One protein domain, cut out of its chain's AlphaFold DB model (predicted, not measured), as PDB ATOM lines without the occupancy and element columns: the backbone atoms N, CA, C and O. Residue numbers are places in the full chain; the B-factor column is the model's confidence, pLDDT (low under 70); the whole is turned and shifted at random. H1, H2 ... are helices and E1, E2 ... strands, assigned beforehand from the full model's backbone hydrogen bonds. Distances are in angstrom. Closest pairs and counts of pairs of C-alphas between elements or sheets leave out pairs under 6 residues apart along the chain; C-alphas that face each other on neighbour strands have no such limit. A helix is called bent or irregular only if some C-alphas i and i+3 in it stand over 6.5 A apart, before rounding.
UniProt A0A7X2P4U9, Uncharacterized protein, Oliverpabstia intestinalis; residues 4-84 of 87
ATOM      1  N   LYS A   4     201.760 237.719 180.904       94.88
ATOM      2  CA  LYS A   4     202.595 236.902 181.775       94.88
ATOM      3  C   LYS A   4     204.011 236.917 181.225       94.88
ATOM      4  O   LYS A   4     204.188 236.576 180.057       94.88
ATOM      5  N   LEU A   5     204.976 237.314 182.045       94.06
ATOM      6  CA  LEU A   5     206.400 237.255 181.722       94.06
ATOM      7  C   LEU A   5     207.148 236.568 182.856       94.06
ATOM      8  O   LEU A   5     206.806 236.746 184.024       94.06
ATOM      9  N   THR A   6     208.188 235.813 182.526       96.06
ATOM     10  CA  THR A   6     209.130 235.394 183.560       96.06
ATOM     11  C   THR A   6     209.944 236.598 184.029       96.06
ATOM     12  O   THR A   6     210.139 237.552 183.268       96.06
ATOM     13  N   PHE A   7     210.479 236.549 185.250       94.75
ATOM     14  CA  PHE A   7     211.440 237.563 185.703       94.75
ATOM     15  C   PHE A   7     212.609 237.717 184.715       94.75
ATOM     16  O   PHE A   7     212.902 238.828 184.297       94.75
ATOM     17  N   GLN A   8     213.161 236.612 184.195       95.00
ATOM     18  CA  GLN A   8     214.226 236.655 183.180       95.00
ATOM     19  C   GLN A   8     213.810 237.357 181.874       95.00
ATOM     20  O   GLN A   8     214.616 238.046 181.248       95.00
ATOM     21  N   GLN A   9     212.564 237.168 181.425       93.81
ATOM     22  CA  GLN A   9     212.047 237.859 180.240       93.81
ATOM     23  C   GLN A   9     211.912 239.360 180.494       93.81
ATOM     24  O   GLN A   9     212.274 240.151 179.623       93.81
ATOM     25  N   TYR A  10     211.419 239.742 181.674       94.12
ATOM     26  CA  TYR A  10     211.330 241.141 182.083       94.12
ATOM     27  C   TYR A  10     212.720 241.782 182.161       94.12
ATOM     28  O   TYR A  10     212.948 242.814 181.532       94.12
ATOM     29  N   ASP A  11     213.676 241.131 182.824       93.12
ATOM     30  CA  ASP A  11     215.048 241.627 182.966       93.12
ATOM     31  C   ASP A  11     215.707 241.841 181.602       93.12
ATOM     32  O   ASP A  11     216.250 242.912 181.331       93.12
ATOM     33  N   ARG A  12     215.562 240.880 180.679       92.81
ATOM     34  CA  ARG A  12     216.065 241.022 179.304       92.81
ATOM     35  C   ARG A  12     215.434 242.213 178.575       92.81
ATOM     36  O   ARG A  12     216.109 242.872 177.783       92.81
ATOM     37  N   MET A  13     214.149 242.500 178.805       91.75
ATOM     38  CA  MET A  13     213.512 243.693 178.238       91.75
ATOM     39  C   MET A  13     214.130 244.972 178.804       91.75
ATOM     40  O   MET A  13     214.479 245.860 178.027       91.75
ATOM     41  N   VAL A  14     214.310 245.049 180.125       91.50
ATOM     42  CA  VAL A  14     214.935 246.203 180.792       91.50
ATOM     43  C   VAL A  14     216.374 246.404 180.316       91.50
ATOM     44  O   VAL A  14     216.776 247.528 180.023       91.50
ATOM     45  N   GLU A  15     217.152 245.335 180.170       91.19
ATOM     46  CA  GLU A  15     218.511 245.400 179.624       91.19
ATOM     47  C   GLU A  15     218.539 245.936 178.191       91.19
ATOM     48  O   GLU A  15     219.396 246.749 177.853       91.19
ATOM     49  N   ASN A  16     217.608 245.507 177.337       88.38
ATOM     50  CA  ASN A  16     217.524 246.000 175.962       88.38
ATOM     51  C   ASN A  16     217.127 247.479 175.904       88.38
ATOM     52  O   ASN A  16     217.684 248.240 175.119       88.38
ATOM     53  N   ILE A  17     216.213 247.894 176.777       87.25
ATOM     54  CA  ILE A  17     215.824 249.294 176.974       87.25
ATOM     55  C   ILE A  17     217.041 250.132 177.392       87.25
ATOM     56  O   ILE A  17     217.296 251.171 176.790       87.25
ATOM     57  N   LYS A  18     217.845 249.660 178.354       83.25
ATOM     58  CA  LYS A  18     219.061 250.354 178.823       83.25
ATOM     59  C   LYS A  18     220.145 250.510 177.754       83.25
ATOM     60  O   LYS A  18     220.980 251.397 177.880       83.25
ATOM     61  N   LYS A  19     220.146 249.669 176.716       85.62
ATOM     62  CA  LYS A  19     221.060 249.787 175.563       85.62
ATOM     63  C   LYS A  19     220.623 250.852 174.554       85.62
ATOM     64  O   LYS A  19     221.324 251.062 173.572       85.62
ATOM     65  N   THR A  20     219.457 251.466 174.742       81.75
ATOM     66  CA  THR A  20     218.953 252.495 173.832       81.75
ATOM     67  C   THR A  20     219.527 253.851 174.229       81.75
ATOM     68  O   THR A  20     219.373 254.277 175.374       81.75
ATOM     69  N   ASP A  21     220.150 254.550 173.278       82.31
ATOM     70  CA  ASP A  21     220.735 255.881 173.513       82.31
ATOM     71  C   ASP A  21     219.667 256.941 173.827       82.31
ATOM     72  O   ASP A  21     219.930 257.934 174.501       82.31
ATOM     73  N   MET A  22     218.435 256.721 173.360       82.88
ATOM     74  CA  MET A  22     217.300 257.598 173.617       82.88
ATOM     75  C   MET A  22     216.660 257.284 174.975       82.88
ATOM     76  O   MET A  22     216.113 256.199 175.191       82.88
ATOM     77  N   GLN A  23     216.694 258.264 175.877       84.31
ATOM     78  CA  GLN A  23     216.023 258.235 177.177       84.31
ATOM     79  C   GLN A  23     214.758 259.108 177.143       84.31
ATOM     80  O   GLN A  23     214.712 260.069 176.372       84.31
ATOM     81  N   PRO A  24     213.726 258.822 177.957       85.12
ATOM     82  CA  PRO A  24     212.487 259.602 177.985       85.12
ATOM     83  C   PRO A  24     212.640 260.914 178.773       85.12
ATOM     84  O   PRO A  24     211.705 261.368 179.432       85.12
ATOM     85  N   GLU A  25     213.831 261.509 178.767       84.19
ATOM     86  CA  GLU A  25     214.121 262.708 179.543       84.19
ATOM     87  C   GLU A  25     213.161 263.843 179.163       84.19
ATOM     88  O   GLU A  25     212.939 264.131 177.987       84.19
ATOM     89  N   GLY A  26     212.528 264.443 180.174       82.38
ATOM     90  CA  GLY A  26     211.533 265.502 179.988       82.38
ATOM     91  C   GLY A  26     210.202 265.065 179.361       82.38
ATOM     92  O   GLY A  26     209.363 265.925 179.103       82.38
ATOM     93  N   PHE A  27     209.969 263.768 179.121       88.38
ATOM     94  CA  PHE A  27     208.749 263.292 178.470       88.38
ATOM     95  C   PHE A  27     207.912 262.363 179.359       88.38
ATOM     96  O   PHE A  27     208.311 261.244 179.684       88.38
ATOM     97  N   TRP A  28     206.682 262.797 179.651       92.50
ATOM     98  CA  TRP A  28     205.643 261.986 180.285       92.50
ATOM     99  C   TRP A  28     204.304 262.185 179.570       92.50
ATOM    100  O   TRP A  28     203.855 263.322 179.411       92.50
ATOM    101  N   PRO A  29     203.617 261.110 179.145       94.69
ATOM    102  CA  PRO A  29     202.311 261.248 178.518       94.69
ATOM    103  C   PRO A  29     201.270 261.689 179.547       94.69
ATOM    104  O   PRO A  29     201.304 261.290 180.714       94.69
ATOM    105  N   THR A  30     200.286 262.470 179.122       96.44
ATOM    106  CA  THR A  30     199.145 262.806 179.983       96.44
ATOM    107  C   THR A  30     198.273 261.574 180.237       96.44
ATOM    108  O   THR A  30     198.228 260.643 179.434       96.44
ATOM    109  N   ILE A  31     197.503 261.574 181.330       97.00
ATOM    110  CA  ILE A  31     196.561 260.478 181.625       97.00
ATOM    111  C   ILE A  31     195.555 260.280 180.480       97.00
ATOM    112  O   ILE A  31     195.271 259.142 180.119       97.00
ATOM    113  N   ALA A  32     195.078 261.364 179.863       97.25
ATOM    114  CA  ALA A  32     194.162 261.291 178.727       97.25
ATOM    115  C   ALA A  32     194.787 260.572 177.516       97.25
ATOM    116  O   ALA A  32     194.152 259.692 176.937       97.25
ATOM    117  N   GLN A  33     196.046 260.877 177.177       96.75
ATOM    118  CA  GLN A  33     196.778 260.170 176.116       96.75
ATOM    119  C   GLN A  33     196.977 258.693 176.460       96.75
ATOM    120  O   GLN A  33     196.765 257.824 175.615       96.75
ATOM    121  N   ILE A  34     197.316 258.386 177.717       97.06
ATOM    122  CA  ILE A  34     197.468 256.996 178.159       97.06
ATOM    123  C   ILE A  34     196.154 256.224 177.960       97.06
ATOM    124  O   ILE A  34     196.165 255.117 177.426       97.06
ATOM    125  N   GLN A  35     195.019 256.801 178.347       96.88
ATOM    126  CA  GLN A  35     193.713 256.150 178.225       96.88
ATOM    127  C   GLN A  35     193.264 255.973 176.771       96.88
ATOM    128  O   GLN A  35     192.673 254.949 176.438       96.88
ATOM    129  N   ALA A  36     193.537 256.955 175.912       96.94
ATOM    130  CA  ALA A  36     193.102 256.932 174.519       96.94
ATOM    131  C   ALA A  36     193.982 256.035 173.631       96.94
ATOM    132  O   ALA A  36     193.466 255.322 172.773       96.94
ATOM    133  N   GLU A  37     195.301 256.054 173.835       95.38
ATOM    134  CA  GLU A  37     196.260 255.485 172.877       95.38
ATOM    135  C   GLU A  37     196.991 254.253 173.424       95.38
ATOM    136  O   GLU A  37     197.302 253.313 172.682       95.38
ATOM    137  N   ILE A  38     197.251 254.228 174.734       95.31
ATOM    138  CA  ILE A  38     198.122 253.227 175.354       95.31
ATOM    139  C   ILE A  38     197.320 252.060 175.925       95.31
ATOM    140  O   ILE A  38     197.577 250.912 175.551       95.31
ATOM    141  N   GLU A  39     196.374 252.338 176.827       94.38
ATOM    142  CA  GLU A  39     195.597 251.324 177.555       94.38
ATOM    143  C   GLU A  39     194.851 250.349 176.621       94.38
ATOM    144  O   GLU A  39     194.946 249.140 176.865       94.38
ATOM    145  N   PRO A  40     194.220 250.786 175.508       95.06
ATOM    146  CA  PRO A  40     193.543 249.870 174.584       95.06
ATOM    147  C   PRO A  40     194.479 248.835 173.948       95.06
ATOM    148  O   PRO A  40     194.053 247.739 173.595       95.06
ATOM    149  N   ASN A  41     195.771 249.161 173.832       94.25
ATOM    150  CA  ASN A  41     196.793 248.333 173.194       94.25
ATOM    151  C   ASN A  41     197.923 247.965 174.167       94.25
ATOM    152  O   ASN A  41     199.086 247.853 173.771       94.25
ATOM    153  N   ILE A  42     197.590 247.746 175.445       93.38
ATOM    154  CA  ILE A  42     198.565 247.590 176.537       93.38
ATOM    155  C   ILE A  42     199.673 246.565 176.251       93.38
ATOM    156  O   ILE A  42     200.825 246.790 176.607       93.38
ATOM    157  N   ARG A  43     199.361 245.461 175.556       92.06
ATOM    158  CA  ARG A  43     200.355 244.433 175.193       92.06
ATOM    159  C   ARG A  43     201.432 244.967 174.257       92.06
ATOM    160  O   ARG A  43     202.607 244.689 174.465       92.06
ATOM    161  N   LYS A  44     201.025 245.730 173.241       93.75
ATOM    162  CA  LYS A  44     201.928 246.334 172.256       93.75
ATOM    163  C   LYS A  44     202.778 247.431 172.896       93.75
ATOM    164  O   LYS A  44     203.953 247.552 172.579       93.75
ATOM    165  N   ASN A  45     202.185 248.189 173.816       95.19
ATOM    166  CA  ASN A  45     202.836 249.321 174.471       95.19
ATOM    167  C   ASN A  45     203.640 248.939 175.723       95.19
ATOM    168  O   ASN A  45     204.261 249.808 176.328       95.19
ATOM    169  N   LEU A  46     203.671 247.662 176.116       94.06
ATOM    170  CA  LEU A  46     204.366 247.221 177.325       94.06
ATOM    171  C   LEU A  46     205.851 247.645 177.375       94.06
ATOM    172  O   LEU A  46     206.244 248.196 178.402       94.06
ATOM    173  N   PRO A  47     206.672 247.471 176.314       92.19
ATOM    174  CA  PRO A  47     208.074 247.894 176.352       92.19
ATOM    175  C   PRO A  47     208.232 249.404 176.565       92.19
ATOM    176  O   PRO A  47     209.104 249.832 177.310       92.19
ATOM    177  N   PHE A  48     207.354 250.202 175.957       92.56
ATOM    178  CA  PHE A  48     207.349 251.656 176.104       92.56
ATOM    179  C   PHE A  48     207.010 252.086 177.537       92.56
ATOM    180  O   PHE A  48     207.656 252.973 178.087       92.56
ATOM    181  N   LEU A  49     206.039 251.426 178.175       94.50
ATOM    182  CA  LEU A  49     205.699 251.715 179.570       94.50
ATOM    183  C   LEU A  49     206.819 251.336 180.530       94.50
ATOM    184  O   LEU A  49     207.096 252.103 181.446       94.50
ATOM    185  N   ILE A  50     207.479 250.199 180.294       93.06
ATOM    186  CA  ILE A  50     208.654 249.790 181.068       93.06
ATOM    187  C   ILE A  50     209.780 250.813 180.877       93.06
ATOM    188  O   ILE A  50     210.333 251.276 181.867       93.06
ATOM    189  N   TRP A  51     210.060 251.248 179.642       91.94
ATOM    190  CA  TRP A  51     211.066 252.282 179.353       91.94
ATOM    191  C   TRP A  51     210.800 253.588 180.110       91.94
ATOM    192  O   TRP A  51     211.715 254.120 180.734       91.94
ATOM    193  N   LEU A  52     209.545 254.050 180.162       92.81
ATOM    194  CA  LEU A  52     209.165 255.229 180.950       92.81
ATOM    195  C   LEU A  52     209.356 255.032 182.461       92.81
ATOM    196  O   LEU A  52     209.781 255.953 183.151       92.81
ATOM    197  N   THR A  53     209.009 253.863 183.011       91.94
ATOM    198  CA  THR A  53     209.015 253.665 184.472       91.94
ATOM    199  C   THR A  53     210.362 253.260 185.058       91.94
ATOM    200  O   THR A  53     210.609 253.575 186.226       91.94
ATOM    201  N   GLU A  54     211.194 252.580 184.265       89.94
ATOM    202  CA  GLU A  54     212.569 252.186 184.611       89.94
ATOM    203  C   GLU A  54     213.552 253.354 184.469       89.94
ATOM    204  O   GLU A  54     214.620 253.344 185.083       89.94
ATOM    205  N   TYR A  55     213.192 254.378 183.689       85.19
ATOM    206  CA  TYR A  55     213.943 255.622 183.660       85.19
ATOM    207  C   TYR A  55     213.866 256.327 185.020       85.19
ATOM    208  O   TYR A  55     212.787 256.606 185.556       85.19
ATOM    209  N   ASN A  56     215.037 256.638 185.572       83.12
ATOM    210  CA  ASN A  56     215.170 257.456 186.767       83.12
ATOM    211  C   ASN A  56     215.560 258.873 186.341       83.12
ATOM    212  O   ASN A  56     216.720 259.083 185.980       83.12
ATOM    213  N   PRO A  57     214.617 259.832 186.360       81.62
ATOM    214  CA  PRO A  57     214.914 261.202 185.978       81.62
ATOM    215  C   PRO A  57     215.948 261.805 186.932       81.62
ATOM    216  O   PRO A  57     215.883 261.608 188.147       81.62
ATOM    217  N   THR A  58     216.899 262.537 186.361       80.81
ATOM    218  CA  THR A  58     217.893 263.355 187.074       80.81
ATOM    219  C   THR A  58     217.238 264.544 187.776       80.81
ATOM    220  O   THR A  58     217.684 264.963 188.843       80.81
ATOM    221  N   GLU A  59     216.147 265.054 187.204       81.00
ATOM    222  CA  GLU A  59     215.364 266.164 187.733       81.00
ATOM    223  C   GLU A  59     214.136 265.701 188.528       81.00
ATOM    224  O   GLU A  59     213.601 264.600 188.358       81.00
ATOM    225  N   THR A  60     213.652 266.582 189.408       86.50
ATOM    226  CA  THR A  60     212.407 266.335 190.142       86.50
ATOM    227  C   THR A  60     211.220 266.442 189.191       86.50
ATOM    228  O   THR A  60     211.028 267.464 188.541       86.50
ATOM    229  N   LEU A  61     210.392 265.398 189.152       88.00
ATOM    230  CA  LEU A  61     209.171 265.388 188.352       88.00
ATOM    231  C   LEU A  61     208.170 266.442 188.829       88.00
ATOM    232  O   LEU A  61     207.950 266.610 190.033       88.00
ATOM    233  N   SER A  62     207.481 267.073 187.878       92.38
ATOM    234  CA  SER A  62     206.338 267.931 188.182       92.38
ATOM    235  C   SER A  62     205.206 267.132 188.863       92.38
ATOM    236  O   SER A  62     205.168 265.890 188.812       92.38
ATOM    237  N   PRO A  63     204.235 267.805 189.510       94.75
ATOM    238  CA  PRO A  63     203.051 267.133 190.035       94.75
ATOM    239  C   PRO A  63     202.242 266.393 188.958       94.75
ATOM    240  O   PRO A  63     201.704 265.320 189.254       94.75
ATOM    241  N   GLU A  64     202.143 266.921 187.730       93.69
ATOM    242  CA  GLU A  64     201.490 266.222 186.614       93.69
ATOM    243  C   GLU A  64     202.260 264.970 186.186       93.69
ATOM    244  O   GLU A  64     201.661 263.895 186.089       93.69
ATOM    245  N   ASP A  65     203.578 265.066 186.023       93.69
ATOM    246  CA  ASP A  65     204.413 263.930 185.609       93.69
ATOM    247  C   ASP A  65     204.424 262.837 186.675       93.69
ATOM    248  O   ASP A  65     204.312 261.646 186.385       93.69
ATOM    249  N   THR A  66     204.439 263.235 187.948       93.75
ATOM    250  CA  THR A  66     204.293 262.310 189.076       93.75
ATOM    251  C   THR A  66     202.953 261.572 189.024       93.75
ATOM    252  O   THR A  66     202.891 260.371 189.312       93.75
ATOM    253  N   LYS A  67     201.860 262.260 188.660       96.06
ATOM    254  CA  LYS A  67     200.544 261.625 188.472       96.06
ATOM    255  C   LYS A  67     200.560 260.674 187.278       96.06
ATOM    256  O   LYS A  67     200.040 259.565 187.411       96.06
ATOM    257  N   SER A  68     201.181 261.069 186.167       95.69
ATOM    258  CA  SER A  68     201.352 260.224 184.983       95.69
ATOM    259  C   SER A  68     202.119 258.943 185.313       95.69
ATOM    260  O   SER A  68     201.582 257.844 185.153       95.69
ATOM    261  N   ARG A  69     203.309 259.056 185.918       94.94
ATOM    262  CA  ARG A  69     204.128 257.909 186.342       94.94
ATOM    263  C   ARG A  69     203.352 256.962 187.251       94.94
ATOM    264  O   ARG A  69     203.348 255.750 187.036       94.94
ATOM    265  N   LYS A  70     202.640 257.498 188.250       95.75
ATOM    266  CA  LYS A  70     201.788 256.696 189.147       95.75
ATOM    267  C   LYS A  70     200.668 255.979 188.393       95.75
ATOM    268  O   LYS A  70     200.332 254.850 188.746       95.75
ATOM    269  N   TYR A  71     200.077 256.618 187.389       97.12
ATOM    270  CA  TYR A  71     199.036 256.012 186.565       97.12
ATOM    271  C   TYR A  71     199.589 254.859 185.716       97.12
ATOM    272  O   TYR A  71     199.014 253.769 185.721       97.12
ATOM    273  N   ILE A  72     200.751 255.050 185.082       96.75
ATOM    274  CA  ILE A  72     201.442 254.004 184.312       96.75
ATOM    275  C   ILE A  72     201.778 252.802 185.202       96.75
ATOM    276  O   ILE A  72     201.457 251.669 184.847       96.75
ATOM    277  N   LEU A  73     202.343 253.031 186.392       95.75
ATOM    278  CA  LEU A  73     202.647 251.951 187.337       95.75
ATOM    279  C   LEU A  73     201.392 251.153 187.715       95.75
ATOM    280  O   LEU A  73     201.419 249.924 187.715       95.75
ATOM    281  N   LYS A  74     200.259 251.825 187.971       96.38
ATOM    282  CA  LYS A  74     198.977 251.143 188.227       96.38
ATOM    283  C   LYS A  74     198.531 250.280 187.043       96.38
ATOM    284  O   LYS A  74     198.041 249.171 187.260       96.38
ATOM    285  N   LEU A  75     198.700 250.761 185.809       95.75
ATOM    286  CA  LEU A  75     198.396 249.975 184.611       95.75
ATOM    287  C   LEU A  75     199.291 248.743 184.495       95.75
ATOM    288  O   LEU A  75     198.775 247.664 184.198       95.75
ATOM    289  N   LEU A  76     200.590 248.883 184.767       95.44
ATOM    290  CA  LEU A  76     201.521 247.757 184.790       95.44
ATOM    291  C   LEU A  76     201.091 246.728 185.844       95.44
ATOM    292  O   LEU A  76     200.859 245.583 185.482       95.44
ATOM    293  N   TYR A  77     200.827 247.120 187.094       94.44
ATOM    294  CA  TYR A  77     200.347 246.189 188.135       94.44
ATOM    295  C   TYR A  77     199.041 245.461 187.771       94.44
ATOM    296  O   TYR A  77     198.850 244.278 188.081       94.44
ATOM    297  N   LYS A  78     198.114 246.161 187.108       95.06
ATOM    298  CA  LYS A  78     196.830 245.594 186.675       95.06
ATOM    299  C   LYS A  78     197.004 244.572 185.550       95.06
ATOM    300  O   LYS A  78     196.272 243.582 185.518       95.06
ATOM    301  N   ASN A  79     197.940 244.807 184.631       95.44
ATOM    302  CA  ASN A  79     198.019 244.078 183.365       95.44
ATOM    303  C   ASN A  79     199.219 243.140 183.240       95.44
ATOM    304  O   ASN A  79     199.153 242.238 182.411       95.44
ATOM    305  N   LEU A  80     200.275 243.317 184.029       95.06
ATOM    306  CA  LEU A  80     201.482 242.498 184.026       95.06
ATOM    307  C   LEU A  80     201.484 241.556 185.234       95.06
ATOM    308  O   LEU A  80     201.100 241.924 186.344       95.06
ATOM    309  N   GLU A  81     201.902 240.323 185.000       95.69
ATOM    310  CA  GLU A  81     202.113 239.292 186.006       95.69
ATOM    311  C   GLU A  81     203.496 238.691 185.770       95.69
ATOM    312  O   GLU A  81     203.772 238.166 184.688       95.69
ATOM    313  N   LEU A  82     204.364 238.815 186.774       94.50
ATOM    314  CA  LEU A  82     205.703 238.245 186.754       94.50
ATOM    315  C   LEU A  82     205.719 236.942 187.543       94.50
ATOM    316  O   LEU A  82     205.120 236.858 188.614       94.50
ATOM    317  N   PHE A  83     206.402 235.939 187.010       94.44
ATOM    318  CA  PHE A  83     206.553 234.635 187.646       94.44
ATOM    319  C   PHE A  83     207.986 234.117 187.483       94.44
ATOM    320  O   PHE A  83     208.727 234.545 186.594       94.44
ATOM    321  N   TYR A  84     208.411 233.213 188.360       90.81
ATOM    322  CA  TYR A  84     209.648 232.464 188.141       90.81
ATOM    323  C   TYR A  84     209.378 231.410 187.069       90.81
ATOM    324  O   TYR A  84     208.296 230.830 187.069       90.81
TER     325      TYR A  84
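AT A GLANCE: This is residues 4 to 84 of the 87 residues of an uncharacterized protein of Oliverpabstia intestinalis (UniProt A0A7X2P4U9). A bent helix, H2, makes the core: its arm H2b crosses the middle of the domain between H1 and H3, and its arm H2a lies side by side with H3. At one end a small sheet of two parallel strands, E1 and E2, brings the two ends of the printed part near each other, while residues 19 to 30, with no named element, run round the outside from H1 to H2a. The printed part has 81 residues, with three named helices and two named strands in the order E1, H1, H2, H3, E2; the class is mostly helix. The whole is compact, with a radius of gyration of the C-alphas of 12.7 A and spans of 35 by 28 by 17 A.

IN THESE COORDINATES: E1, residues 4 to 6, begins at C-alpha 4 at (202.595, 236.902, 181.775) and is 6.9 A long. H1, residues 7 to 18, measures 16.4 A. H2, residues 31 to 54, was assigned as one helix by its hydrogen bonds but is bent, with C-alphas 40 and 43 8.7 A apart. Its arm H2a, residues 31 to 40, measures 13.1 A and is irregular, with C-alphas 36 and 39 6.8 A apart. Its arm H2b, residues 43 to 54, measures 17.3 A and is irregular, with C-alphas 44 and 47 7.5 A apart. H3, residues 63 to 79, begins at C-alpha 63 at (203.051, 267.133, 190.035) and measures 24.5 A. E2, residues 80 to 83, measures 10.0 A and ends at C-alpha 83 at (206.553, 234.635, 187.646).

HOW THE PARTS SIT: E1 and E2 are parallel neighbours at 38 degrees, with N 5 and O 81 3.0 A apart and N 83 and O 5 3.1 A apart, within hydrogen-bond range. With H1, H2 and H3 between them they form a strand-helix-strand unit, two parallel neighbour strands joined through helices. The closest C-alphas of H1 and E2, those of Phe 7 and Leu 82, are 5.9 A apart. H1 touches H2b with residues 13 to 17 alone, closest at the C-alphas of Ile 17 and Trp 51, 6.1 A; they run the same way at a steep tilt of 68 degrees, only just short of about perpendicular. H2b touches H3 with residues 49 to 53 alone, closest at the C-alphas of Thr 53 and Arg 69, 6.7 A; they run opposite ways at a steep tilt of 48 degrees. H2a touches H3, closest at the C-alphas of Ile 31 and Ser 68, 5.9 A; they run the same way at a shallow tilt of 20 degrees. H1 and H3 are apart. In H1 and H3 every O i to N i+4 pair is within hydrogen-bond range; in H2a 4 of 6 are, in H2b 6 of 8.

THE WHOLE: The C-alphas of Ser 62 and Tyr 84 are the two farthest apart, at 35.6 A, and those of Lys 4 and Tyr 84, the first and last printed, are 10.5 A apart. The printed part has no cut. The link from H1 to H2 is long, with 12 residues. The mean pLDDT of the printed part is 92.0, and no printed residue is under 70.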